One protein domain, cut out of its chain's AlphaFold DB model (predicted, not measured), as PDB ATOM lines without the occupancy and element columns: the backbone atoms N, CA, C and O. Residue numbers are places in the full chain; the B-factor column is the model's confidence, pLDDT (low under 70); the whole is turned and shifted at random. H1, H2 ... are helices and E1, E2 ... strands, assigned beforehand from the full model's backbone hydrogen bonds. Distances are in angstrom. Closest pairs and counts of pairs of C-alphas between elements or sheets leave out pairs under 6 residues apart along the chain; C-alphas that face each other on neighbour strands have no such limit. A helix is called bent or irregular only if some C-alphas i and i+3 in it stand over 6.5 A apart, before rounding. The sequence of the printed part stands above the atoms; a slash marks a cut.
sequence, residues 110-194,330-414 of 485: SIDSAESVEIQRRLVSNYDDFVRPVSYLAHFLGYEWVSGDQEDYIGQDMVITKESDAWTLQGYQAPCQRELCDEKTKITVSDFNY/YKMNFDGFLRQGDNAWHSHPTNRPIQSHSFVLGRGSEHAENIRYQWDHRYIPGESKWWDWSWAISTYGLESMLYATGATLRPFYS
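This is residues 110 to 194 and 330 to 414 of the 485 residues of the protein "APT domain-containing protein" of Vibrio caribbeanicus ATCC BAA-2122 (UniProt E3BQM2). A twisted wall of five antiparallel strands has two helices, H1 and H2, over one face, H2 crossing it slantwise. H5 packs on H2 without being on the sheet, H4 makes a corner with H5 near the last residues of H2, and little H3 only grazes the sheet. The printed part has 170 residues, with elements in the order H1 H2 E1 E2 E3 E4 E5 H3 H4 H5 E6; the sheet runs E1 E2 E3 E4 E5, and the class is mixed, helices and strands. The whole is compact, with a radius of gyration of the C-alphas of 15.7 A and spans of 45 by 42 by 27 A.

E1, residues 158 to 163, and E2, residues 166 to 171, form a hairpin, with N 161 and O 168 2.9 A apart. E2 and E3, residues 186 to 194, form another, with N 169 and O 187 at 2.8 A; E1 E2 E3 are a meander, each strand the antiparallel neighbour of the one before. E3 and E4, residues 330 to 337, are antiparallel neighbours, with N 188 and O 333 at 2.8 A. E4 and E5, residues 354 to 361, form a hairpin, with N 332 and O 359 at 2.8 A. H1, residues 116 to 124, and H2, residues 127 to 141, lie on the same face, two layers of helices and sheet, at heights of 5.8 A and 9.7 A over the sheet. H2, the hub, touches H5, residues 398 to 408, opposite ways at a steep tilt of 53 degrees; their closest C-alphas, of Pro 133 and Ala 404, are 5.2 A apart. H4, residues 389 to 396, and H5 touch only at the corner, and only just, with 3 pairs of C-alphas within 8 A; the closest, of Ile 393 and Met 401, are 6.1 A apart. H3, residues 371 to 376, grazes the sheet with residues 371 to 372. E6, residues 412 to 414, pairs with no named strand. Every O i to N i+4 pair is within hydrogen-bond range in H1, H3, H4 and H5, and 9 of 11 in H2.

H1 begins at C-alpha 116, (40.129, -36.735, -43.815). H2 is 19.6 A long and only just irregular, with C-alphas 129 and 132 7.0 A apart. E3 is 24.2 A long, E4 and E5 22.9 A each. E6 ends at C-alpha 414, (44.502, -28.143, -41.360).

The C-alphas of Ala 114 and Pro 381 are the farthest apart, 46.4 A. Residues 195 to 329 are not printed; C-alphas 194 and 330 are 8.9 A apart across the cut. The links H2 to E1, E2 to E3, E4 to E5 and H3 to H4 are long. Residues 177 and 179 have pLDDT under 70.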
ATOM      1  N   SER A 110      48.446 -26.838 -36.287       97.19
ATOM      2  CA  SER A 110      48.227 -27.350 -37.633       97.19
ATOM      3  C   SER A 110      48.459 -28.854 -37.675       97.19
ATOM      4  O   SER A 110      49.432 -29.353 -37.115       97.19
ATOM      5  N   ILE A 111      47.604 -29.546 -38.411       97.81
ATOM      6  CA  ILE A 111      47.796 -30.922 -38.846       97.81
ATOM      7  C   ILE A 111      48.081 -30.871 -40.340       97.81
ATOM      8  O   ILE A 111      47.350 -30.214 -41.085       97.81
ATOM      9  N   ASP A 112      49.137 -31.547 -40.775       95.88
ATOM     10  CA  ASP A 112      49.504 -31.598 -42.187       95.88
ATOM     11  C   ASP A 112      48.347 -32.126 -43.037       95.88
ATOM     12  O   ASP A 112      47.686 -33.101 -42.660       95.88
ATOM     13  N   SER A 113      48.130 -31.490 -44.190       94.56
ATOM     14  CA  SER A 113      47.104 -31.871 -45.160       94.56
ATOM     15  C   SER A 113      47.261 -33.327 -45.593       94.56
ATOM     16  O   SER A 113      48.371 -33.817 -45.812       94.56
ATOM     17  N   ALA A 114      46.134 -34.023 -45.670       94.94
ATOM     18  CA  ALA A 114      45.986 -35.396 -46.138       94.94
ATOM     19  C   ALA A 114      44.487 -35.690 -46.299       94.94
ATOM     20  O   ALA A 114      43.660 -34.837 -45.997       94.94
ATOM     21  N   GLU A 115      44.107 -36.902 -46.691       94.25
ATOM     22  CA  GLU A 115      42.705 -37.323 -46.616       94.25
ATOM     23  C   GLU A 115      42.134 -37.186 -45.192       94.25
ATOM     24  O   GLU A 115      42.854 -37.266 -44.189       94.25
ATOM     25  N   SER A 116      40.812 -37.024 -45.085       94.06
ATOM     26  CA  SER A 116      40.129 -36.735 -43.815       94.06
ATOM     27  C   SER A 116      40.430 -37.765 -42.719       94.06
ATOM     28  O   SER A 116      40.693 -37.394 -41.576       94.06
ATOM     29  N   VAL A 117      40.474 -39.053 -43.064       95.56
ATOM     30  CA  VAL A 117      40.794 -40.148 -42.130       95.56
ATOM     31  C   VAL A 117      42.223 -40.048 -41.597       95.56
ATOM     32  O   VAL A 117      42.461 -40.321 -40.422       95.56
ATOM     33  N   GLU A 118      43.175 -39.655 -42.437       96.62
ATOM     34  CA  GLU A 118      44.576 -39.512 -42.048       96.62
ATOM     35  C   GLU A 118      44.780 -38.279 -41.159       96.62
ATOM     36  O   GLU A 118      45.510 -38.353 -40.170       96.62
ATOM     37  N   ILE A 119      44.077 -37.173 -41.432       97.62
ATOM     38  CA  ILE A 119      44.043 -36.004 -40.537       97.62
ATOM     39  C   ILE A 119      43.507 -36.394 -39.158       97.62
ATOM     40  O   ILE A 119      44.116 -36.048 -38.144       97.62
ATOM     41  N   GLN A 120      42.400 -37.142 -39.108       98.12
ATOM     42  CA  GLN A 120      41.849 -37.635 -37.846       98.12
ATOM     43  C   GLN A 120      42.850 -38.525 -37.112       98.12
ATOM     44  O   GLN A 120      43.088 -38.302 -35.929       98.12
ATOM     45  N   ARG A 121      43.484 -39.480 -37.807       98.06
ATOM     46  CA  ARG A 121      44.504 -40.364 -37.226       98.06
ATOM     47  C   ARG A 121      45.660 -39.564 -36.627       98.06
ATOM     48  O   ARG A 121      46.031 -39.795 -35.482       98.06
ATOM     49  N   ARG A 122      46.208 -38.595 -37.369       98.25
ATOM     50  CA  ARG A 122      47.291 -37.713 -36.893       98.25
ATOM     51  C   ARG A 122      46.884 -36.916 -35.657       98.25
ATOM     52  O   ARG A 122      47.706 -36.761 -34.761       98.25
ATOM     53  N   LEU A 123      45.636 -36.446 -35.601       98.38
ATOM     54  CA  LEU A 123      45.085 -35.767 -34.428       98.38
ATOM     55  C   LEU A 123      45.068 -36.712 -33.223       98.38
ATOM     56  O   LEU A 123      45.701 -36.424 -32.211       98.38
ATOM     57  N   VAL A 124      44.370 -37.845 -33.340       98.31
ATOM     58  CA  VAL A 124      44.110 -38.724 -32.189       98.31
ATOM     59  C   VAL A 124      45.342 -39.501 -31.735       98.31
ATOM     60  O   VAL A 124      45.396 -39.924 -30.587       98.31
ATOM     61  N   SER A 125      46.336 -39.678 -32.610       97.50
ATOM     62  CA  SER A 125      47.609 -40.336 -32.296       97.50
ATOM     63  C   SER A 125      48.708 -39.384 -31.822       97.50
ATOM     64  O   SER A 125      49.806 -39.847 -31.518       97.50
ATOM     65  N   ASN A 126      48.458 -38.074 -31.748       97.94
ATOM     66  CA  ASN A 126      49.444 -37.142 -31.211       97.94
ATOM     67  C   ASN A 126      49.490 -37.251 -29.679       97.94
ATOM     68  O   ASN A 126      48.558 -36.836 -28.988       97.94
ATOM     69  N   TYR A 127      50.582 -37.807 -29.152       97.00
ATOM     70  CA  TYR A 127      50.719 -38.042 -27.718       97.00
ATOM     71  C   TYR A 127      50.696 -36.744 -26.898       97.00
ATOM     72  O   TYR A 127      49.897 -36.619 -25.973       97.00
ATOM     73  N   ASP A 128      51.537 -35.771 -27.255       96.44
ATOM     74  CA  ASP A 128      51.737 -34.554 -26.462       96.44
ATOM     75  C   ASP A 128      50.557 -33.586 -26.554       96.44
ATOM     76  O   ASP A 128      50.171 -32.963 -25.562       96.44
ATOM     77  N   ASP A 129      49.976 -33.460 -27.746       97.31
ATOM     78  CA  ASP A 129      48.962 -32.450 -28.024       97.31
ATOM     79  C   ASP A 129      47.533 -32.981 -27.865       97.31
ATOM     80  O   ASP A 129      46.618 -32.170 -27.719       97.31
ATOM     81  N   PHE A 130      47.325 -34.305 -27.887       98.38
ATOM     82  CA  PHE A 130      45.996 -34.912 -27.801       98.38
ATOM     83  C   PHE A 130      45.883 -35.983 -26.713       98.38
ATOM     84  O   PHE A 130      45.191 -35.745 -25.724       98.38
ATOM     85  N   VAL A 131      46.561 -37.132 -26.858       98.44
ATOM     86  CA  VAL A 131      46.368 -38.317 -25.990       98.44
ATOM     87  C   VAL A 131      46.602 -37.967 -24.525       98.44
ATOM     88  O   VAL A 131      45.729 -38.184 -23.685       98.44
ATOM     89  N   ARG A 132      47.752 -37.370 -24.208       97.75
ATOM     90  CA  ARG A 132      48.107 -37.024 -22.833       97.75
ATOM     91  C   ARG A 132      47.101 -36.029 -22.233       97.75
ATOM     92  O   ARG A 132      46.532 -36.364 -21.195       97.75
ATOM     93  N   PRO A 133      46.810 -34.856 -22.831       97.94
ATOM     94  CA  PRO A 133      45.799 -33.942 -22.296       97.94
ATOM     95  C   PRO A 133      44.443 -34.591 -21.997       97.94
ATOM     96  O   PRO A 133      43.928 -34.432 -20.890       97.94
ATOM     97  N   VAL A 134      43.880 -35.357 -22.941       98.38
ATOM     98  CA  VAL A 134      42.546 -35.958 -22.761       98.38
ATOM     99  C   VAL A 134      42.542 -37.058 -21.701       98.38
ATOM    100  O   VAL A 134      41.591 -37.144 -20.924       98.38
ATOM    101  N   SER A 135      43.616 -37.847 -21.605       98.50
ATOM    102  CA  SER A 135      43.768 -38.864 -20.562       98.50
ATOM    103  C   SER A 135      43.913 -38.244 -19.172       98.50
ATOM    104  O   SER A 135      43.287 -38.719 -18.227       98.50
ATOM    105  N   TYR A 136      44.681 -37.156 -19.037       98.31
ATOM    106  CA  TYR A 136      44.783 -36.418 -17.773       98.31
ATOM    107  C   TYR A 136      43.451 -35.779 -17.379       98.31
ATOM    108  O   TYR A 136      43.081 -35.836 -16.209       98.31
ATOM    109  N   LEU A 137      42.701 -35.224 -18.337       98.56
ATOM    110  CA  LEU A 137      41.364 -34.704 -18.059       98.56
ATOM    111  C   LEU A 137      40.434 -35.811 -17.543       98.56
ATOM    112  O   LEU A 137      39.817 -35.632 -16.497       98.56
ATOM    113  N   ALA A 138      40.363 -36.959 -18.225       98.50
ATOM    114  CA  ALA A 138      39.556 -38.093 -17.772       98.50
ATOM    115  C   ALA A 138      39.972 -38.550 -16.363       98.50
ATOM    116  O   ALA A 138      39.124 -38.685 -15.478       98.50
ATOM    117  N   HIS A 139      41.279 -38.699 -16.126       97.88
ATOM    118  CA  HIS A 139      41.810 -39.059 -14.817       97.88
ATOM    119  C   HIS A 139      41.379 -38.063 -13.734       97.88
ATOM    120  O   HIS A 139      40.817 -38.483 -12.725       97.88
ATOM    121  N   PHE A 140      41.566 -36.755 -13.936       98.19
ATOM    122  CA  PHE A 140      41.193 -35.732 -12.951       98.19
ATOM    123  C   PHE A 140      39.686 -35.631 -12.702       98.19
ATOM    124  O   PHE A 140      39.266 -35.261 -11.607       98.19
ATOM    125  N   LEU A 141      38.862 -36.007 -13.681       98.31
ATOM    126  CA  LEU A 141      37.419 -36.137 -13.488       98.31
ATOM    127  C   LEU A 141      37.035 -37.383 -12.671       98.31
ATOM    128  O   LEU A 141      35.908 -37.478 -12.186       98.31
ATOM    129  N   GLY A 142      37.969 -38.305 -12.444       97.69
ATOM    130  CA  GLY A 142      37.784 -39.474 -11.588       97.69
ATOM    131  C   GLY A 142      37.624 -40.790 -12.337       97.69
ATOM    132  O   GLY A 142      37.384 -41.801 -11.684       97.69
ATOM    133  N   TYR A 143      37.775 -40.808 -13.662       97.50
ATOM    134  CA  TYR A 143      37.819 -42.055 -14.425       97.50
ATOM    135  C   TYR A 143      39.050 -42.886 -14.040       97.50
ATOM    136  O   TYR A 143      40.148 -42.345 -13.861       97.50
ATOM    137  N   GLU A 144      38.867 -44.196 -13.893       92.00
ATOM    138  CA  GLU A 144      39.926 -45.115 -13.470       92.00
ATOM    139  C   GLU A 144      40.613 -45.814 -14.660       92.00
ATOM    140  O   GLU A 144      40.071 -45.898 -15.765       92.00
ATOM    141  N   TRP A 145      41.845 -46.285 -14.438       91.94
ATOM    142  CA  TRP A 145      42.647 -47.038 -15.414       91.94
ATOM    143  C   TRP A 145      42.826 -46.359 -16.783       91.94
ATOM    144  O   TRP A 145      42.724 -46.992 -17.833       91.94
ATOM    145  N   VAL A 146      43.126 -45.057 -16.779       94.94
ATOM    146  CA  VAL A 146      43.374 -44.257 -17.995       94.94
ATOM    147  C   VAL A 146      44.836 -44.381 -18.475       94.94
ATOM    148  O   VAL A 146      45.502 -43.386 -18.763       94.94
ATOM    149  N   SER A 147      45.362 -45.606 -18.504       92.81
ATOM    150  CA  SER A 147      46.694 -45.976 -19.008       92.81
ATOM    151  C   SER A 147      46.748 -47.473 -19.330       92.81
ATOM    152  O   SER A 147      45.929 -48.264 -18.833       92.81
ATOM    153  N   GLY A 148      47.697 -47.873 -20.176       91.81
ATOM    154  CA  GLY A 148      47.999 -49.283 -20.414       91.81
ATOM    155  C   GLY A 148      48.765 -49.933 -19.262       91.81
ATOM    156  O   GLY A 148      49.221 -49.263 -18.339       91.81
ATOM    157  N   ASP A 149      48.849 -51.260 -19.291       87.56
ATOM    158  CA  ASP A 149      49.449 -52.062 -18.216       87.56
ATOM    159  C   ASP A 149      50.984 -52.116 -18.249       87.56
ATOM    160  O   ASP A 149      51.588 -52.621 -17.300       87.56
ATOM    161  N   GLN A 150      51.624 -51.648 -19.325       86.19
ATOM    162  CA  GLN A 150      53.087 -51.694 -19.461       86.19
ATOM    163  C   GLN A 150      53.792 -50.420 -18.988       86.19
ATOM    164  O   GLN A 150      55.020 -50.396 -18.938       86.19
ATOM    165  N   GLU A 151      53.038 -49.377 -18.641       86.75
ATOM    166  CA  GLU A 151      53.564 -48.050 -18.334       86.75
ATOM    167  C   GLU A 151      52.945 -47.482 -17.049       86.75
ATOM    168  O   GLU A 151      51.781 -47.730 -16.729       86.75
ATOM    169  N   ASP A 152      53.721 -46.676 -16.321       85.06
ATOM    170  CA  ASP A 152      53.334 -46.163 -14.996       85.06
ATOM    171  C   ASP A 152      52.563 -44.830 -15.045       85.06
ATOM    172  O   ASP A 152      52.053 -44.365 -14.021       85.06
ATOM    173  N   TYR A 153      52.482 -44.176 -16.211       91.75
ATOM    174  CA  TYR A 153      51.929 -42.825 -16.322       91.75
ATOM    175  C   TYR A 153      50.600 -42.768 -17.087       91.75
ATOM    176  O   TYR A 153      50.369 -43.460 -18.077       91.75
ATOM    177  N   ILE A 154      49.734 -41.852 -16.645       95.19
ATOM    178  CA  ILE A 154      48.431 -41.563 -17.259       95.19
ATOM    179  C   ILE A 154      48.600 -41.244 -18.751       95.19
ATOM    180  O   ILE A 154      49.408 -40.391 -19.128       95.19
ATOM    181  N   GLY A 155      47.791 -41.896 -19.586       94.81
ATOM    182  CA  GLY A 155      47.773 -41.712 -21.037       94.81
ATOM    183  C   GLY A 155      48.913 -42.392 -21.795       94.81
ATOM    184  O   GLY A 155      48.981 -42.234 -23.012       94.81
ATOM    185  N   GLN A 156      49.793 -43.141 -21.125       95.56
ATOM    186  CA  GLN A 156      50.779 -43.996 -21.788       95.56
ATOM    187  C   GLN A 156      50.206 -45.374 -22.119       95.56
ATOM    188  O   GLN A 156      49.197 -45.792 -21.547       95.56
ATOM    189  N   ASP A 157      50.852 -46.053 -23.073       95.19
ATOM    190  CA  ASP A 157      50.466 -47.389 -23.545       95.19
ATOM    191  C   ASP A 157      48.983 -47.459 -23.968       95.19
ATOM    192  O   ASP A 157      48.241 -48.381 -23.645       95.19
ATOM    193  N   MET A 158      48.517 -46.414 -24.662       96.69
ATOM    194  CA  MET A 158      47.149 -46.317 -25.168       96.69
ATOM    195  C   MET A 158      47.054 -46.957 -26.554       96.69
ATOM    196  O   MET A 158      47.749 -46.563 -27.492       96.69
ATOM    197  N   VAL A 159      46.136 -47.904 -26.708       96.62
ATOM    198  CA  VAL A 159      45.760 -48.496 -27.990       96.62
ATOM    199  C   VAL A 159      44.757 -47.581 -28.679       96.62
ATOM    200  O   VAL A 159      43.723 -47.230 -28.111       96.62
ATOM    201  N   ILE A 160      45.064 -47.219 -29.926       97.81
ATOM    202  CA  ILE A 160      44.227 -46.353 -30.756       97.81
ATOM    203  C   ILE A 160      43.622 -47.179 -31.881       97.81
ATOM    204  O   ILE A 160      44.349 -47.728 -32.708       97.81
ATOM    205  N   THR A 161      42.296 -47.251 -31.932       97.69
ATOM    206  CA  THR A 161      41.571 -48.066 -32.913       97.69
ATOM    207  C   THR A 161      40.532 -47.227 -33.646       97.69
ATOM    208  O   THR A 161      39.860 -46.385 -33.058       97.69
ATOM    209  N   LYS A 162      40.403 -47.444 -34.957       97.31
ATOM    210  CA  LYS A 162      39.336 -46.838 -35.757       97.31
ATOM    211  C   LYS A 162      38.082 -47.710 -35.675       97.31
ATOM    212  O   LYS A 162      38.125 -48.880 -36.047       97.31
ATOM    213  N   GLU A 163      36.967 -47.125 -35.257       94.00
ATOM    214  CA  GLU A 163      35.652 -47.765 -35.153       94.00
ATOM    215  C   GLU A 163      34.650 -47.016 -36.048       94.00
ATOM    216  O   GLU A 163      34.035 -46.039 -35.631       94.00
ATOM    217  N   SER A 164      34.479 -47.466 -37.298       91.38
ATOM    218  CA  SER A 164      33.624 -46.810 -38.309       91.38
ATOM    219  C   SER A 164      33.976 -45.321 -38.506       91.38
ATOM    220  O   SER A 164      34.997 -45.019 -39.128       91.38
ATOM    221  N   ASP A 165      33.164 -44.417 -37.943       92.38
ATOM    222  CA  ASP A 165      33.294 -42.952 -38.020       92.38
ATOM    223  C   ASP A 165      33.892 -42.326 -36.745       92.38
ATOM    224  O   ASP A 165      33.877 -41.104 -36.565       92.38
ATOM    225  N   ALA A 166      34.401 -43.159 -35.837       97.69
ATOM    226  CA  ALA A 166      35.006 -42.755 -34.580       97.69
ATOM    227  C   ALA A 166      36.405 -43.358 -34.405       97.69
ATOM    228  O   ALA A 166      36.800 -44.319 -35.069       97.69
ATOM    229  N   TRP A 167      37.147 -42.788 -33.465       98.62
ATOM    230  CA  TRP A 167      38.424 -43.298 -32.984       98.62
ATOM    231  C   TRP A 167      38.329 -43.560 -31.495       98.62
ATOM    232  O   TRP A 167      37.718 -42.778 -30.767       98.62
ATOM    233  N   THR A 168      38.935 -44.640 -31.037       98.44
ATOM    234  CA  THR A 168      38.898 -45.040 -29.637       98.44
ATOM    235  C   THR A 168      40.306 -45.139 -29.095       98.44
ATOM    236  O   THR A 168      41.203 -45.634 -29.772       98.44
ATOM    237  N   LEU A 169      40.503 -44.585 -27.903       98.25
ATOM    238  CA  LEU A 169      41.748 -44.620 -27.155       98.25
ATOM    239  C   LEU A 169      41.447 -45.345 -25.846       98.25
ATOM    240  O   LEU A 169      40.611 -44.894 -25.059       98.25
ATOM    241  N   GLN A 170      42.120 -46.462 -25.617       96.81
ATOM    242  CA  GLN A 170      41.961 -47.260 -24.405       96.81
ATOM    243  C   GLN A 170      43.320 -47.831 -24.017       96.81
ATOM    244  O   GLN A 170      44.102 -48.183 -24.895       96.81
ATOM    245  N   GLY A 171      43.628 -47.895 -22.722       95.31
ATOM    246  CA  GLY A 171      44.898 -48.469 -22.275       95.31
ATOM    247  C   GLY A 171      45.060 -49.909 -22.765       95.31
ATOM    248  O   GLY A 171      44.097 -50.677 -22.756       95.31
ATOM    249  N   TYR A 172      46.260 -50.282 -23.199       92.31
ATOM    250  CA  TYR A 172      46.585 -51.667 -23.513       92.31
ATOM    251  C   TYR A 172      46.375 -52.538 -22.277       92.31
ATOM    252  O   TYR A 172      46.797 -52.195 -21.172       92.31
ATOM    253  N   GLN A 173      45.723 -53.677 -22.479       86.50
ATOM    254  CA  GLN A 173      45.351 -54.584 -21.410       86.50
ATOM    255  C   GLN A 173      46.166 -55.875 -21.499       86.50
ATOM    256  O   GLN A 173      46.014 -56.672 -22.430       86.50
ATOM    257  N   ALA A 174      47.010 -56.096 -20.501       82.19
ATOM    258  CA  ALA A 174      47.627 -57.378 -20.220       82.19
ATOM    259  C   ALA A 174      46.679 -58.238 -19.356       82.19
ATOM    260  O   ALA A 174      45.776 -57.721 -18.695       82.19
ATOM    261  N   PRO A 175      46.865 -59.569 -19.308       80.44
ATOM    262  CA  PRO A 175      46.150 -60.403 -18.351       80.44
ATOM    263  C   PRO A 175      46.410 -59.920 -16.917       80.44
ATOM    264  O   PRO A 175      47.550 -59.917 -16.453       80.44
ATOM    265  N   CYS A 176      45.355 -59.536 -16.207       74.25
ATOM    266  CA  CYS A 176      45.443 -58.948 -14.877       74.25
ATOM    267  C   CYS A 176      44.466 -59.649 -13.912       74.25
ATOM    268  O   CYS A 176      43.442 -60.188 -14.326       74.25
ATOM    269  N   GLN A 177      44.824 -59.717 -12.623       67.94
ATOM    270  CA  GLN A 177      44.048 -60.419 -11.578       67.94
ATOM    271  C   GLN A 177      43.451 -59.478 -10.518       67.94
ATOM    272  O   GLN A 177      42.864 -59.942  -9.542       67.94
ATOM    273  N   ARG A 178      43.646 -58.160 -10.658       71.56
ATOM    274  CA  ARG A 178      43.070 -57.162  -9.745       71.56
ATOM    275  C   ARG A 178      41.605 -56.913 -10.108       71.56
ATOM    276  O   ARG A 178      41.200 -57.129 -11.240       71.56
ATOM    277  N   GLU A 179      40.811 -56.466  -9.144       69.88
ATOM    278  CA  GLU A 179      39.410 -56.110  -9.383       69.88
ATOM    279  C   GLU A 179      39.317 -54.987 -10.439       69.88
ATOM    280  O   GLU A 179      40.008 -53.976 -10.303       69.88
ATOM    281  N   LEU A 180      38.486 -55.168 -11.476       77.56
ATOM    282  CA  LEU A 180      38.189 -54.187 -12.539       77.56
ATOM    283  C   LEU A 180      39.395 -53.704 -13.365       77.56
ATOM    284  O   LEU A 180      39.317 -52.673 -14.029       77.56
ATOM    285  N   CYS A 181      40.524 -54.413 -13.335       76.31
ATOM    286  CA  CYS A 181      41.706 -54.034 -14.119       76.31
ATOM    287  C   CYS A 181      41.498 -54.201 -15.636       76.31
ATOM    288  O   CYS A 181      42.232 -53.617 -16.434       76.31
ATOM    289  N   ASP A 182      40.486 -54.978 -16.023       80.75
ATOM    290  CA  ASP A 182      39.995 -55.169 -17.381       80.75
ATOM    291  C   ASP A 182      38.972 -54.113 -17.827       80.75
ATOM    292  O   ASP A 182      38.712 -53.973 -19.020       80.75
ATOM    293  N   GLU A 183      38.443 -53.304 -16.908       88.94
ATOM    294  CA  GLU A 183      37.473 -52.244 -17.200       88.94
ATOM    295  C   GLU A 183      38.162 -50.891 -17.441       88.94
ATOM    296  O   GLU A 183      37.849 -49.872 -16.819       88.94
ATOM    297  N   LYS A 184      39.145 -50.868 -18.349       93.00
ATOM    298  CA  LYS A 184      39.891 -49.642 -18.666       93.00
ATOM    299  C   LYS A 184      38.988 -48.584 -19.289       93.00
ATOM    300  O   LYS A 184      38.243 -48.881 -20.225       93.00
ATOM    301  N   THR A 185      39.118 -47.338 -18.837       96.75
ATOM    302  CA  THR A 185      38.367 -46.213 -19.411       96.75
ATOM    303  C   THR A 185      38.638 -46.084 -20.908       96.75
ATOM    304  O   THR A 185      39.788 -46.017 -21.352       96.75
ATOM    305  N   LYS A 186      37.558 -46.012 -21.685       98.00
ATOM    306  CA  LYS A 186      37.558 -45.818 -23.131       98.00
ATOM    307  C   LYS A 186      37.254 -44.356 -23.448       98.00
ATOM    308  O   LYS A 186      36.231 -43.809 -23.035       98.00
ATOM    309  N   ILE A 187      38.135 -43.726 -24.216       98.69
ATOM    310  CA  ILE A 187      37.939 -42.377 -24.751       98.69
ATOM    311  C   ILE A 187      37.553 -42.513 -26.222       98.69
ATOM    312  O   ILE A 187      38.337 -43.016 -27.024       98.69
ATOM    313  N   THR A 188      36.362 -42.057 -26.590       98.75
ATOM    314  CA  THR A 188      35.855 -42.123 -27.967       98.75
ATOM    315  C   THR A 188      35.811 -40.730 -28.579       98.75
ATOM    316  O   THR A 188      35.205 -39.823 -28.014       98.75
ATOM    317  N   VAL A 189      36.412 -40.560 -29.752       98.81
ATOM    318  CA  VAL A 189      36.455 -39.310 -30.518       98.81
ATOM    319  C   VAL A 189      35.632 -39.488 -31.787       98.81
ATOM    320  O   VAL A 189      35.919 -40.363 -32.601       98.81
ATOM    321  N   SER A 190      34.595 -38.678 -31.959       98.44
ATOM    322  CA  SER A 190      33.616 -38.811 -33.040       98.44
ATOM    323  C   SER A 190      33.085 -37.446 -33.485       98.44
ATOM    324  O   SER A 190      33.553 -36.405 -33.021       98.44
ATOM    325  N   ASP A 191      32.118 -37.436 -34.410       97.56
ATOM    326  CA  ASP A 191      31.431 -36.218 -34.874       97.56
ATOM    327  C   ASP A 191      32.417 -35.105 -35.288       97.56
ATOM    328  O   ASP A 191      32.341 -33.942 -34.854       97.56
ATOM    329  N   PHE A 192      33.410 -35.515 -36.089       97.94
ATOM    330  CA  PHE A 192      34.383 -34.623 -36.703       97.94
ATOM    331  C   PHE A 192      33.670 -33.689 -37.677       97.94
ATOM    332  O   PHE A 192      32.968 -34.123 -38.587       97.94
ATOM    333  N   ASN A 193      33.892 -32.393 -37.505       97.12
ATOM    334  CA  ASN A 193      33.324 -31.359 -38.348       97.12
ATOM    335  C   ASN A 193      34.402 -30.334 -38.698       97.12
ATOM    336  O   ASN A 193      35.096 -29.819 -37.815       97.12
ATOM    337  N   TYR A 194      34.495 -30.036 -39.991       97.62
ATOM    338  CA  TYR A 194      35.518 -29.188 -40.583       97.62
ATOM    339  C   TYR A 194      34.873 -27.913 -41.116       97.62
ATOM    340  O   TYR A 194      33.938 -27.970 -41.918       97.62
ATOM    341  N   TYR A 330      35.273 -31.670 -32.892       98.69
ATOM    342  CA  TYR A 330      34.908 -33.068 -32.650       98.69
ATOM    343  C   TYR A 330      34.182 -33.214 -31.312       98.69
ATOM    344  O   TYR A 330      34.188 -32.305 -30.478       98.69
ATOM    345  N   LYS A 331      33.538 -34.359 -31.114       98.62
ATOM    346  CA  LYS A 331      32.954 -34.783 -29.845       98.62
ATOM    347  C   LYS A 331      33.864 -35.826 -29.208       98.62
ATOM    348  O   LYS A 331      34.353 -36.723 -29.888       98.62
ATOM    349  N   MET A 332      34.099 -35.699 -27.911       98.31
ATOM    350  CA  MET A 332      34.896 -36.628 -27.121       98.31
ATOM    351  C   MET A 332      34.030 -37.193 -26.005       98.31
ATOM    352  O   MET A 332      33.456 -36.428 -25.238       98.31
ATOM    353  N   ASN A 333      33.952 -38.513 -25.903       98.69
ATOM    354  CA  ASN A 333      33.214 -39.214 -24.865       98.69
ATOM    355  C   ASN A 333      34.169 -39.992 -23.966       98.69
ATOM    356  O   ASN A 333      34.986 -40.762 -24.468       98.69
ATOM    357  N   PHE A 334      34.025 -39.825 -22.659       98.62
ATOM    358  CA  PHE A 334      34.659 -40.678 -21.664       98.62
ATOM    359  C   PHE A 334      33.657 -41.731 -21.210       98.62
ATOM    360  O   PHE A 334      32.532 -41.385 -20.847       98.62
ATOM    361  N   ASP A 335      34.059 -42.995 -21.257       98.06
ATOM    362  CA  ASP A 335      33.242 -44.130 -20.840       98.06
ATOM    363  C   ASP A 335      34.071 -45.082 -19.979       98.06
ATOM    364  O   ASP A 335      35.106 -45.592 -20.408       98.06
ATOM    365  N   GLY A 336      33.645 -45.278 -18.742       96.81
ATOM    366  CA  GLY A 336      34.383 -46.033 -17.740       96.81
ATOM    367  C   GLY A 336      33.791 -45.811 -16.359       96.81
ATOM    368  O   GLY A 336      32.893 -44.984 -16.176       96.81
ATOM    369  N   PHE A 337      34.269 -46.555 -15.370       95.06
ATOM    370  CA  PHE A 337      33.804 -46.376 -14.005       95.06
ATOM    371  C   PHE A 337      34.548 -45.243 -13.291       95.06
ATOM    372  O   PHE A 337      35.720 -44.957 -13.554       95.06
ATOM    373  N   LEU A 338      33.837 -44.582 -12.379       96.69
ATOM    374  CA  LEU A 338      34.401 -43.537 -11.532       96.69
ATOM    375  C   LEU A 338      35.038 -44.140 -10.277       96.69
ATOM    376  O   LEU A 338      34.468 -45.034  -9.649       96.69
ATOM    377  N   ARG A 339      36.174 -43.591  -9.849       94.44
ATOM    378  CA  ARG A 339      36.838 -43.957  -8.593       94.44
ATOM    379  C   ARG A 339      35.915 -43.779  -7.388       94.44
ATOM    380  O   ARG A 339      35.138 -42.824  -7.288       94.44
ATOM    381  N   GLN A 340      36.026 -44.699  -6.434       89.88
ATOM    382  CA  GLN A 340      35.207 -44.722  -5.223       89.88
ATOM    383  C   GLN A 340      35.472 -43.502  -4.330       89.88
ATOM    384  O   GLN A 340      36.502 -43.439  -3.666       89.88
ATOM    385  N   GLY A 341      34.516 -42.569  -4.268       81.00
ATOM    386  CA  GLY A 341      34.607 -41.389  -3.397       81.00
ATOM    387  C   GLY A 341      35.706 -40.391  -3.782       81.00
ATOM    388  O   GLY A 341      35.963 -39.465  -3.022       81.00
ATOM    389  N   ASP A 342      36.331 -40.578  -4.947       90.81
ATOM    390  CA  ASP A 342      37.432 -39.765  -5.469       90.81
ATOM    391  C   ASP A 342      37.195 -39.435  -6.952       90.81
ATOM    392  O   ASP A 342      37.944 -39.823  -7.849       90.81
ATOM    393  N   ASN A 343      36.074 -38.770  -7.228       96.31
ATOM    394  CA  ASN A 343      35.691 -38.366  -8.574       96.31
ATOM    395  C   ASN A 343      35.001 -37.003  -8.564       96.31
ATOM    396  O   ASN A 343      34.421 -36.593  -7.566       96.31
ATOM    397  N   ALA A 344      35.045 -36.320  -9.702       96.31
ATOM    398  CA  ALA A 344      34.516 -34.974  -9.844       96.31
ATOM    399  C   ALA A 344      33.042 -34.952 -10.257       96.31
ATOM    400  O   ALA A 344      32.542 -33.893 -10.626       96.31
ATOM    401  N   TRP A 345      32.330 -36.081 -10.282       96.69
ATOM    402  CA  TRP A 345      30.915 -36.046 -10.632       96.69
ATOM    403  C   TRP A 345      30.135 -35.302  -9.544       96.69
ATOM    404  O   TRP A 345      30.398 -35.479  -8.359       96.69
ATOM    405  N   HIS A 346      29.155 -34.477  -9.914       92.50
ATOM    406  CA  HIS A 346      28.520 -33.527  -8.988       92.50
ATOM    407  C   HIS A 346      27.887 -34.172  -7.732       92.50
ATOM    408  O   HIS A 346      27.692 -33.501  -6.715       92.50
ATOM    409  N   SER A 347      27.516 -35.457  -7.796       91.62
ATOM    410  CA  SER A 347      26.960 -36.212  -6.665       91.62
ATOM    411  C   SER A 347      27.995 -37.012  -5.866       91.62
ATOM    412  O   SER A 347      27.622 -37.587  -4.845       91.62
ATOM    413  N   HIS A 348      29.263 -37.028  -6.292       92.31
ATOM    414  CA  HIS A 348      30.386 -37.716  -5.640       92.31
ATOM    415  C   HIS A 348      30.080 -39.185  -5.268       92.31
ATOM    416  O   HIS A 348      30.190 -39.567  -4.099       92.31
ATOM    417  N   PRO A 349      29.643 -40.034  -6.222       94.19
ATOM    418  CA  PRO A 349      29.265 -41.416  -5.943       94.19
ATOM    419  C   PRO A 349      30.421 -42.245  -5.362       94.19
ATOM    420  O   PRO A 349      31.573 -42.147  -5.784       94.19
ATOM    421  N   THR A 350      30.093 -43.128  -4.417       94.38
ATOM    422  CA  THR A 350      31.050 -44.003  -3.709       94.38
ATOM    423  C   THR A 350      30.904 -45.483  -4.075       94.38
ATOM    424  O   THR A 350      31.452 -46.346  -3.397       94.38
ATOM    425  N   ASN A 351      30.129 -45.800  -5.111       92.94
ATOM    426  CA  ASN A 351      29.789 -47.164  -5.525       92.94
ATOM    427  C   ASN A 351      30.386 -47.553  -6.889       92.94
ATOM    428  O   ASN A 351      29.883 -48.480  -7.512       92.94
ATOM    429  N   ARG A 352      31.413 -46.823  -7.348       92.62
ATOM    430  CA  ARG A 352      32.097 -47.018  -8.637       92.62
ATOM    431  C   ARG A 352      31.147 -47.159  -9.841       92.62
ATOM    432  O   ARG A 352      31.190 -48.168 -10.539       92.62
ATOM    433  N   PRO A 353      30.241 -46.195 -10.081       95.12
ATOM    434  CA  PRO A 353      29.314 -46.309 -11.196       95.12
ATOM    435  C   PRO A 353      30.056 -46.195 -12.530       95.12
ATOM    436  O   PRO A 353      30.970 -45.378 -12.661       95.12
ATOM    437  N   ILE A 354      29.608 -46.960 -13.529       95.50
ATOM    438  CA  ILE A 354      29.955 -46.718 -14.932       95.50
ATOM    439  C   ILE A 354      29.305 -45.397 -15.347       95.50
ATOM    440  O   ILE A 354      28.087 -45.237 -15.232       95.50
ATOM    441  N   GLN A 355      30.119 -44.455 -15.812       96.69
ATOM    442  CA  GLN A 355      29.693 -43.126 -16.217       96.69
ATOM    443  C   GLN A 355      30.124 -42.860 -17.656       96.69
ATOM    444  O   GLN A 355      31.306 -42.893 -17.982       96.69
ATOM    445  N   SER A 356      29.167 -42.496 -18.505       97.94
ATOM    446  CA  SER A 356      29.447 -42.047 -19.866       97.94
ATOM    447  C   SER A 356      29.126 -40.561 -19.976       97.94
ATOM    448  O   SER A 356      28.011 -40.146 -19.642       97.94
ATOM    449  N   HIS A 357      30.094 -39.739 -20.382       98.50
ATOM    450  CA  HIS A 357      29.893 -38.296 -20.538       98.50
ATOM    451  C   HIS A 357      30.678 -37.747 -21.722       98.50
ATOM    452  O   HIS A 357      31.852 -38.065 -21.915       98.50
ATOM    453  N   SER A 358      30.037 -36.863 -22.485       98.50
ATOM    454  CA  SER A 358      30.626 -36.252 -23.668       98.50
ATOM    455  C   SER A 358      30.920 -34.765 -23.505       98.50
ATOM    456  O   SER A 358      30.152 -34.019 -22.900       98.50
ATOM    457  N   PHE A 359      31.991 -34.319 -24.154       98.69
ATOM    458  CA  PHE A 359      32.317 -32.920 -24.389       98.69
ATOM    459  C   PHE A 359      32.420 -32.645 -25.888       98.69
ATOM    460  O   PHE A 359      32.823 -33.509 -26.668       98.69
ATOM    461  N   VAL A 360      32.075 -31.430 -26.303       98.69
ATOM    462  CA  VAL A 360      32.212 -30.963 -27.688       98.69
ATOM    463  C   VAL A 360      33.324 -29.926 -27.745       98.69
ATOM    464  O   VAL A 360      33.316 -28.950 -26.995       98.69
ATOM    465  N   LEU A 361      34.287 -30.146 -28.637       98.31
ATOM    466  CA  LEU A 361      35.521 -29.377 -28.732       98.31
ATOM    467  C   LEU A 361      35.568 -28.609 -30.054       98.31
ATOM    468  O   LEU A 361      35.226 -29.134 -31.114       98.31
ATOM    469  N   GLY A 362      35.996 -27.345 -29.996       95.94
ATOM    470  CA  GLY A 362      36.187 -26.487 -31.174       95.94
ATOM    471  C   GLY A 362      34.911 -25.878 -31.770       95.94
ATOM    472  O   GLY A 362      34.998 -25.125 -32.738       95.94
ATOM    473  N   ARG A 363      33.726 -26.157 -31.209       96.00
ATOM    474  CA  ARG A 363      32.446 -25.547 -31.617       96.00
ATOM    475  C   ARG A 363      31.523 -25.317 -30.420       96.00
ATOM    476  O   ARG A 363      31.761 -25.850 -29.343       96.00
ATOM    477  N   GLY A 364      30.481 -24.510 -30.621       94.62
ATOM    478  CA  GLY A 364      29.442 -24.297 -29.612       94.62
ATOM    479  C   GLY A 364      28.660 -25.579 -29.317       94.62
ATOM    480  O   GLY A 364      28.451 -26.399 -30.211       94.62
ATOM    481  N   SER A 365      28.240 -25.732 -28.066       97.12
ATOM    482  CA  SER A 365      27.511 -26.894 -27.559       97.12
ATOM    483  C   SER A 365      26.673 -26.528 -26.336       97.12
ATOM    484  O   SER A 365      26.803 -25.432 -25.782       97.12
ATOM    485  N   GLU A 366      25.823 -27.464 -25.918       96.75
ATOM    486  CA  GLU A 366      25.045 -27.364 -24.687       96.75
ATOM    487  C   GLU A 366      25.949 -27.263 -23.452       96.75
ATOM    488  O   GLU A 366      27.068 -27.779 -23.423       96.75
ATOM    489  N   HIS A 367      25.441 -26.651 -22.381       96.06
ATOM    490  CA  HIS A 367      26.204 -26.418 -21.146       96.06
ATOM    491  C   HIS A 367      26.805 -27.710 -20.548       96.06
ATOM    492  O   HIS A 367      27.918 -27.696 -20.021       96.06
ATOM    493  N   ALA A 368      26.106 -28.842 -20.684       96.44
ATOM    494  CA  ALA A 368      26.559 -30.158 -20.226       96.44
ATOM    495  C   ALA A 368      27.823 -30.662 -20.941       96.44
ATOM    496  O   ALA A 368      28.626 -31.384 -20.354       96.44
ATOM    497  N   GLU A 369      28.010 -30.269 -22.199       97.88
ATOM    498  CA  GLU A 369      29.084 -30.748 -23.074       97.88
ATOM    499  C   GLU A 369      30.175 -29.682 -23.274       97.88
ATOM    500  O   GLU A 369      31.078 -29.852 -24.094       97.88
ATOM    501  N   ASN A 370      30.102 -28.567 -22.542       97.88
ATOM    502  CA  ASN A 370      30.980 -27.416 -22.702       97.88
ATOM    503  C   ASN A 370      31.854 -27.207 -21.457       97.88
ATOM    504  O   ASN A 370      31.425 -26.607 -20.470       97.88
ATOM    505  N   ILE A 371      33.107 -27.667 -21.530       97.44
ATOM    506  CA  ILE A 371      34.102 -27.531 -20.450       97.44
ATOM    507  C   ILE A 371      34.253 -26.068 -20.028       97.44
ATOM    508  O   ILE A 371      34.245 -25.765 -18.838       97.44
ATOM    509  N   ARG A 372      34.357 -25.148 -20.995       95.94
ATOM    510  CA  ARG A 372      34.605 -23.731 -20.714       95.94
ATOM    511  C   ARG A 372      33.429 -23.083 -19.995       95.94
ATOM    512  O   ARG A 372      33.640 -22.397 -19.004       95.94
ATOM    513  N   TYR A 373      32.198 -23.375 -20.422       95.44
ATOM    514  CA  TYR A 373      31.005 -22.929 -19.702       95.44
ATOM    515  C   TYR A 373      31.034 -23.408 -18.248       95.44
ATOM    516  O   TYR A 373      30.894 -22.596 -17.336       95.44
ATOM    517  N   GLN A 374      31.242 -24.707 -18.017       95.88
ATOM    518  CA  GLN A 374      31.207 -25.250 -16.659       95.88
ATOM    519  C   GLN A 374      32.341 -24.697 -15.784       95.88
ATOM    520  O   GLN A 374      32.105 -24.354 -14.626       95.88
ATOM    521  N   TRP A 375      33.544 -24.545 -16.342       95.56
ATOM    522  CA  TRP A 375      34.688 -23.941 -15.661       95.56
ATOM    523  C   TRP A 375      34.422 -22.489 -15.257       95.56
ATOM    524  O   TRP A 375      34.623 -22.117 -14.097       95.56
ATOM    525  N   ASP A 376      33.943 -21.673 -16.198       93.19
ATOM    526  CA  ASP A 376      33.725 -20.238 -16.003       93.19
ATOM    527  C   ASP A 376      32.589 -19.959 -15.006       93.19
ATOM    528  O   ASP A 376      32.547 -18.879 -14.418       93.19
ATOM    529  N   HIS A 377      31.694 -20.931 -14.782       93.19
ATOM    530  CA  HIS A 377      30.553 -20.842 -13.862       93.19
ATOM    531  C   HIS A 377      30.733 -21.653 -12.568       93.19
ATOM    532  O   HIS A 377      29.825 -21.668 -11.737       93.19
ATOM    533  N   ARG A 378      31.903 -22.267 -12.330       93.06
ATOM    534  CA  ARG A 378      32.170 -23.084 -11.123       93.06
ATOM    535  C   ARG A 378      32.064 -22.313  -9.800       93.06
ATOM    536  O   ARG A 378      31.924 -22.917  -8.740       93.06
ATOM    537  N   TYR A 379      32.126 -20.982  -9.869       90.25
ATOM    538  CA  TYR A 379      31.938 -20.084  -8.731       90.25
ATOM    539  C   TYR A 379      30.471 -19.946  -8.303       90.25
ATOM    540  O   TYR A 379      30.217 -19.413  -7.235       90.25
ATOM    541  N   ILE A 380      29.498 -20.384  -9.105       88.25
ATOM    542  CA  ILE A 380      28.078 -20.242  -8.767       88.25
ATOM    543  C   ILE A 380      27.627 -21.498  -8.008       88.25
ATOM    544  O   ILE A 380      27.571 -22.585  -8.599       88.25
ATOM    545  N   PRO A 381      27.264 -21.396  -6.713       79.94
ATOM    546  CA  PRO A 381      26.760 -22.542  -5.969       79.94
ATOM    547  C   PRO A 381      25.516 -23.137  -6.644       79.94
ATOM    548  O   PRO A 381      24.544 -22.435  -6.911       79.94
ATOM    549  N   GLY A 382      25.533 -24.445  -6.909       75.12
ATOM    550  CA  GLY A 382      24.414 -25.162  -7.538       75.12
ATOM    551  C   GLY A 382      24.405 -25.179  -9.074       75.12
ATOM    552  O   GLY A 382      23.593 -25.901  -9.651       75.12
ATOM    553  N   GLU A 383      25.317 -24.469  -9.749       82.88
ATOM    554  CA  GLU A 383      25.495 -24.595 -11.210       82.88
ATOM    555  C   GLU A 383      26.378 -25.787 -11.614       82.88
ATOM    556  O   GLU A 383      26.337 -26.217 -12.767       82.88
ATOM    557  N   SER A 384      27.108 -26.398 -10.671       83.31
ATOM    558  CA  SER A 384      27.765 -27.692 -10.894       83.31
ATOM    559  C   SER A 384      26.718 -28.815 -10.944       83.31
ATOM    560  O   SER A 384      26.360 -29.420  -9.935       83.31
ATOM    561  N   LYS A 385      26.172 -29.039 -12.144       89.88
ATOM    562  CA  LYS A 385      25.146 -30.057 -12.441       89.88
ATOM    563  C   LYS A 385      25.720 -31.327 -13.081       89.88
ATOM    564  O   LYS A 385      24.984 -32.291 -13.254       89.88
ATOM    565  N   TRP A 386      27.004 -31.314 -13.443       94.38
ATOM    566  CA  TRP A 386      27.695 -32.420 -14.120       94.38
ATOM    567  C   TRP A 386      29.023 -32.713 -13.432       94.38
ATOM    568  O   TRP A 386      29.114 -33.668 -12.666       94.38
ATOM    569  N   TRP A 387      30.006 -31.835 -13.633       96.44
ATOM    570  CA  TRP A 387      31.330 -31.945 -13.035       96.44
ATOM    571  C   TRP A 387      31.568 -30.828 -12.013       96.44
ATOM    572  O   TRP A 387      31.294 -29.647 -12.254       96.44
ATOM    573  N   ASP A 388      32.069 -31.215 -10.849       94.88
ATOM    574  CA  ASP A 388      32.525 -30.356  -9.766       94.88
ATOM    575  C   ASP A 388      33.994 -29.990 -10.000       94.88
ATOM    576  O   ASP A 388      34.930 -30.582  -9.459       94.88
ATOM    577  N   TRP A 389      34.197 -28.996 -10.867       95.50
ATOM    578  CA  TRP A 389      35.525 -28.474 -11.194       95.50
ATOM    579  C   TRP A 389      36.249 -27.923  -9.963       95.50
ATOM    580  O   TRP A 389      37.470 -28.015  -9.885       95.50
ATOM    581  N   SER A 390      35.508 -27.386  -8.989       92.25
ATOM    582  CA  SER A 390      36.075 -26.865  -7.743       92.25
ATOM    583  C   SER A 390      36.657 -27.985  -6.880       92.25
ATOM    584  O   SER A 390      37.742 -27.821  -6.311       92.25
ATOM    585  N   TRP A 391      35.980 -29.136  -6.815       91.81
ATOM    586  CA  TRP A 391      36.527 -30.343  -6.197       91.81
ATOM    587  C   TRP A 391      37.788 -30.814  -6.928       91.81
ATOM    588  O   TRP A 391      38.824 -30.972  -6.290       91.81
ATOM    589  N   ALA A 392      37.749 -30.931  -8.260       95.25
ATOM    590  CA  ALA A 392      38.903 -31.399  -9.035       95.25
ATOM    591  C   ALA A 392      40.137 -30.492  -8.849       95.25
ATOM    592  O   ALA A 392      41.247 -30.983  -8.658       95.25
ATOM    593  N   ILE A 393      39.945 -29.167  -8.824       94.94
ATOM    594  CA  ILE A 393      41.014 -28.198  -8.530       94.94
ATOM    595  C   ILE A 393      41.553 -28.377  -7.108       94.94
ATOM    596  O   ILE A 393      42.764 -28.317  -6.904       94.94
ATOM    597  N   SER A 394      40.678 -28.607  -6.129       90.25
ATOM    598  CA  SER A 394      41.093 -28.804  -4.737       90.25
ATOM    599  C   SER A 394      41.897 -30.098  -4.553       90.25
ATOM    600  O   SER A 394      42.808 -30.125  -3.729       90.25
ATOM    601  N   THR A 395      41.590 -31.143  -5.328       92.75
ATOM    602  CA  THR A 395      42.265 -32.451  -5.274       92.75
ATOM    603  C   THR A 395      43.589 -32.465  -6.045       92.75
ATOM    604  O   THR A 395      44.593 -32.947  -5.526       92.75
ATOM    605  N   TYR A 396      43.616 -31.934  -7.273       94.31
ATOM    606  CA  TYR A 396      44.762 -32.058  -8.193       94.31
ATOM    607  C   TYR A 396      45.589 -30.775  -8.355       94.31
ATOM    608  O   TYR A 396      46.646 -30.789  -8.992       94.31
ATOM    609  N   GLY A 397      45.124 -29.665  -7.784       94.19
ATOM    610  CA  GLY A 397      45.726 -28.348  -7.929       94.19
ATOM    611  C   GLY A 397      45.235 -27.596  -9.168       94.19
ATOM    612  O   GLY A 397      44.945 -28.166 -10.223       94.19
ATOM    613  N   LEU A 398      45.175 -26.269  -9.039       93.62
ATOM    614  CA  LEU A 398      44.694 -25.370 -10.089       93.62
ATOM    615  C   LEU A 398      45.549 -25.442 -11.360       93.62
ATOM    616  O   LEU A 398      44.996 -25.518 -12.451       93.62
ATOM    617  N   GLU A 399      46.877 -25.466 -11.237       94.62
ATOM    618  CA  GLU A 399      47.783 -25.518 -12.395       94.62
ATOM    619  C   GLU A 399      47.592 -26.791 -13.230       94.62
ATOM    620  O   GLU A 399      47.484 -26.718 -14.455       94.62
ATOM    621  N   SER A 400      47.464 -27.949 -12.576       96.00
ATOM    622  CA  SER A 400      47.206 -29.234 -13.235       96.00
ATOM    623  C   SER A 400      45.891 -29.213 -14.012       96.00
ATOM    624  O   SER A 400      45.831 -29.647 -15.165       96.00
ATOM    625  N   MET A 401      44.838 -28.660 -13.403       97.44
ATOM    626  CA  MET A 401      43.529 -28.538 -14.042       97.44
ATOM    627  C   MET A 401      43.536 -27.535 -15.198       97.44
ATOM    628  O   MET A 401      42.908 -27.796 -16.226       97.44
ATOM    629  N   LEU A 402      44.268 -26.425 -15.076       96.38
ATOM    630  CA  LEU A 402      44.455 -25.459 -16.163       96.38
ATOM    631  C   LEU A 402      45.196 -26.082 -17.346       96.38
ATOM    632  O   LEU A 402      44.804 -25.852 -18.490       96.38
ATOM    633  N   TYR A 403      46.219 -26.900 -17.086       96.38
ATOM    634  CA  TYR A 403      46.898 -27.663 -18.130       96.38
ATOM    635  C   TYR A 403      45.938 -28.641 -18.814       96.38
ATOM    636  O   TYR A 403      45.782 -28.569 -20.030       96.38
ATOM    637  N   ALA A 404      45.272 -29.521 -18.059       96.81
ATOM    638  CA  ALA A 404      44.416 -30.557 -18.639       96.81
ATOM    639  C   ALA A 404      43.259 -29.951 -19.446       96.81
ATOM    640  O   ALA A 404      43.058 -30.301 -20.605       96.81
ATOM    641  N   THR A 405      42.541 -28.980 -18.878       97.31
ATOM    642  CA  THR A 405      41.426 -28.321 -19.576       97.31
ATOM    643  C   THR A 405      41.902 -27.473 -20.756       97.31
ATOM    644  O   THR A 405      41.327 -27.564 -21.839       97.31
ATOM    645  N   GLY A 406      42.963 -26.680 -20.587       97.19
ATOM    646  CA  GLY A 406      43.492 -25.808 -21.635       97.19
ATOM    647  C   GLY A 406      44.075 -26.580 -22.813       97.19
ATOM    648  O   GLY A 406      43.775 -26.259 -23.965       97.19
ATOM    649  N   ALA A 407      44.864 -27.621 -22.544       97.44
ATOM    650  CA  ALA A 407      45.480 -28.438 -23.581       97.44
ATOM    651  C   ALA A 407      44.441 -29.304 -24.312       97.44
ATOM    652  O   ALA A 407      44.507 -29.399 -25.534       97.44
ATOM    653  N   THR A 408      43.435 -29.851 -23.616       98.06
ATOM    654  CA  THR A 408      42.307 -30.544 -24.268       98.06
ATOM    655  C   THR A 408      41.470 -29.602 -25.139       98.06
ATOM    656  O   THR A 408      40.998 -30.003 -26.200       98.06
ATOM    657  N   LEU A 409      41.297 -28.340 -24.733       98.12
ATOM    658  CA  LEU A 409      40.563 -27.327 -25.504       98.12
ATOM    659  C   LEU A 409      41.387 -26.679 -26.627       98.12
ATOM    660  O   LEU A 409      40.908 -25.736 -27.267       98.12
ATOM    661  N   ARG A 410      42.611 -27.152 -26.879       97.81
ATOM    662  CA  ARG A 410      43.481 -26.597 -27.912       97.81
ATOM    663  C   ARG A 410      42.804 -26.638 -29.291       97.81
ATOM    664  O   ARG A 410      42.329 -27.694 -29.710       97.81
ATOM    665  N   PRO A 411      42.801 -25.526 -30.047       98.00
ATOM    666  CA  PRO A 411      42.287 -25.530 -31.410       98.00
ATOM    667  C   PRO A 411      43.185 -26.339 -32.356       98.00
ATOM    668  O   PRO A 411      44.399 -26.131 -32.400       98.00
ATOM    669  N   PHE A 412      42.580 -27.189 -33.183       98.38
ATOM    670  CA  PHE A 412      43.260 -27.879 -34.280       98.38
ATOM    671  C   PHE A 412      42.745 -27.373 -35.621       98.38
ATOM    672  O   PHE A 412      41.568 -27.040 -35.770       98.38
ATOM    673  N   TYR A 413      43.626 -27.307 -36.609       98.19
ATOM    674  CA  TYR A 413      43.272 -26.913 -37.967       98.19
ATOM    675  C   TYR A 413      44.131 -27.650 -38.984       98.19
ATOM    676  O   TYR A 413      45.190 -28.174 -38.654       98.19
ATOM    677  N   SER A 414      43.697 -27.667 -40.234       97.94
ATOM    678  CA  SER A 414      44.502 -28.143 -41.360       97.94
ATOM    679  C   SER A 414      44.210 -27.279 -42.586       97.94
ATOM    680  O   SER A 414      43.580 -26.223 -42.459       97.94
TER     681      SER A 414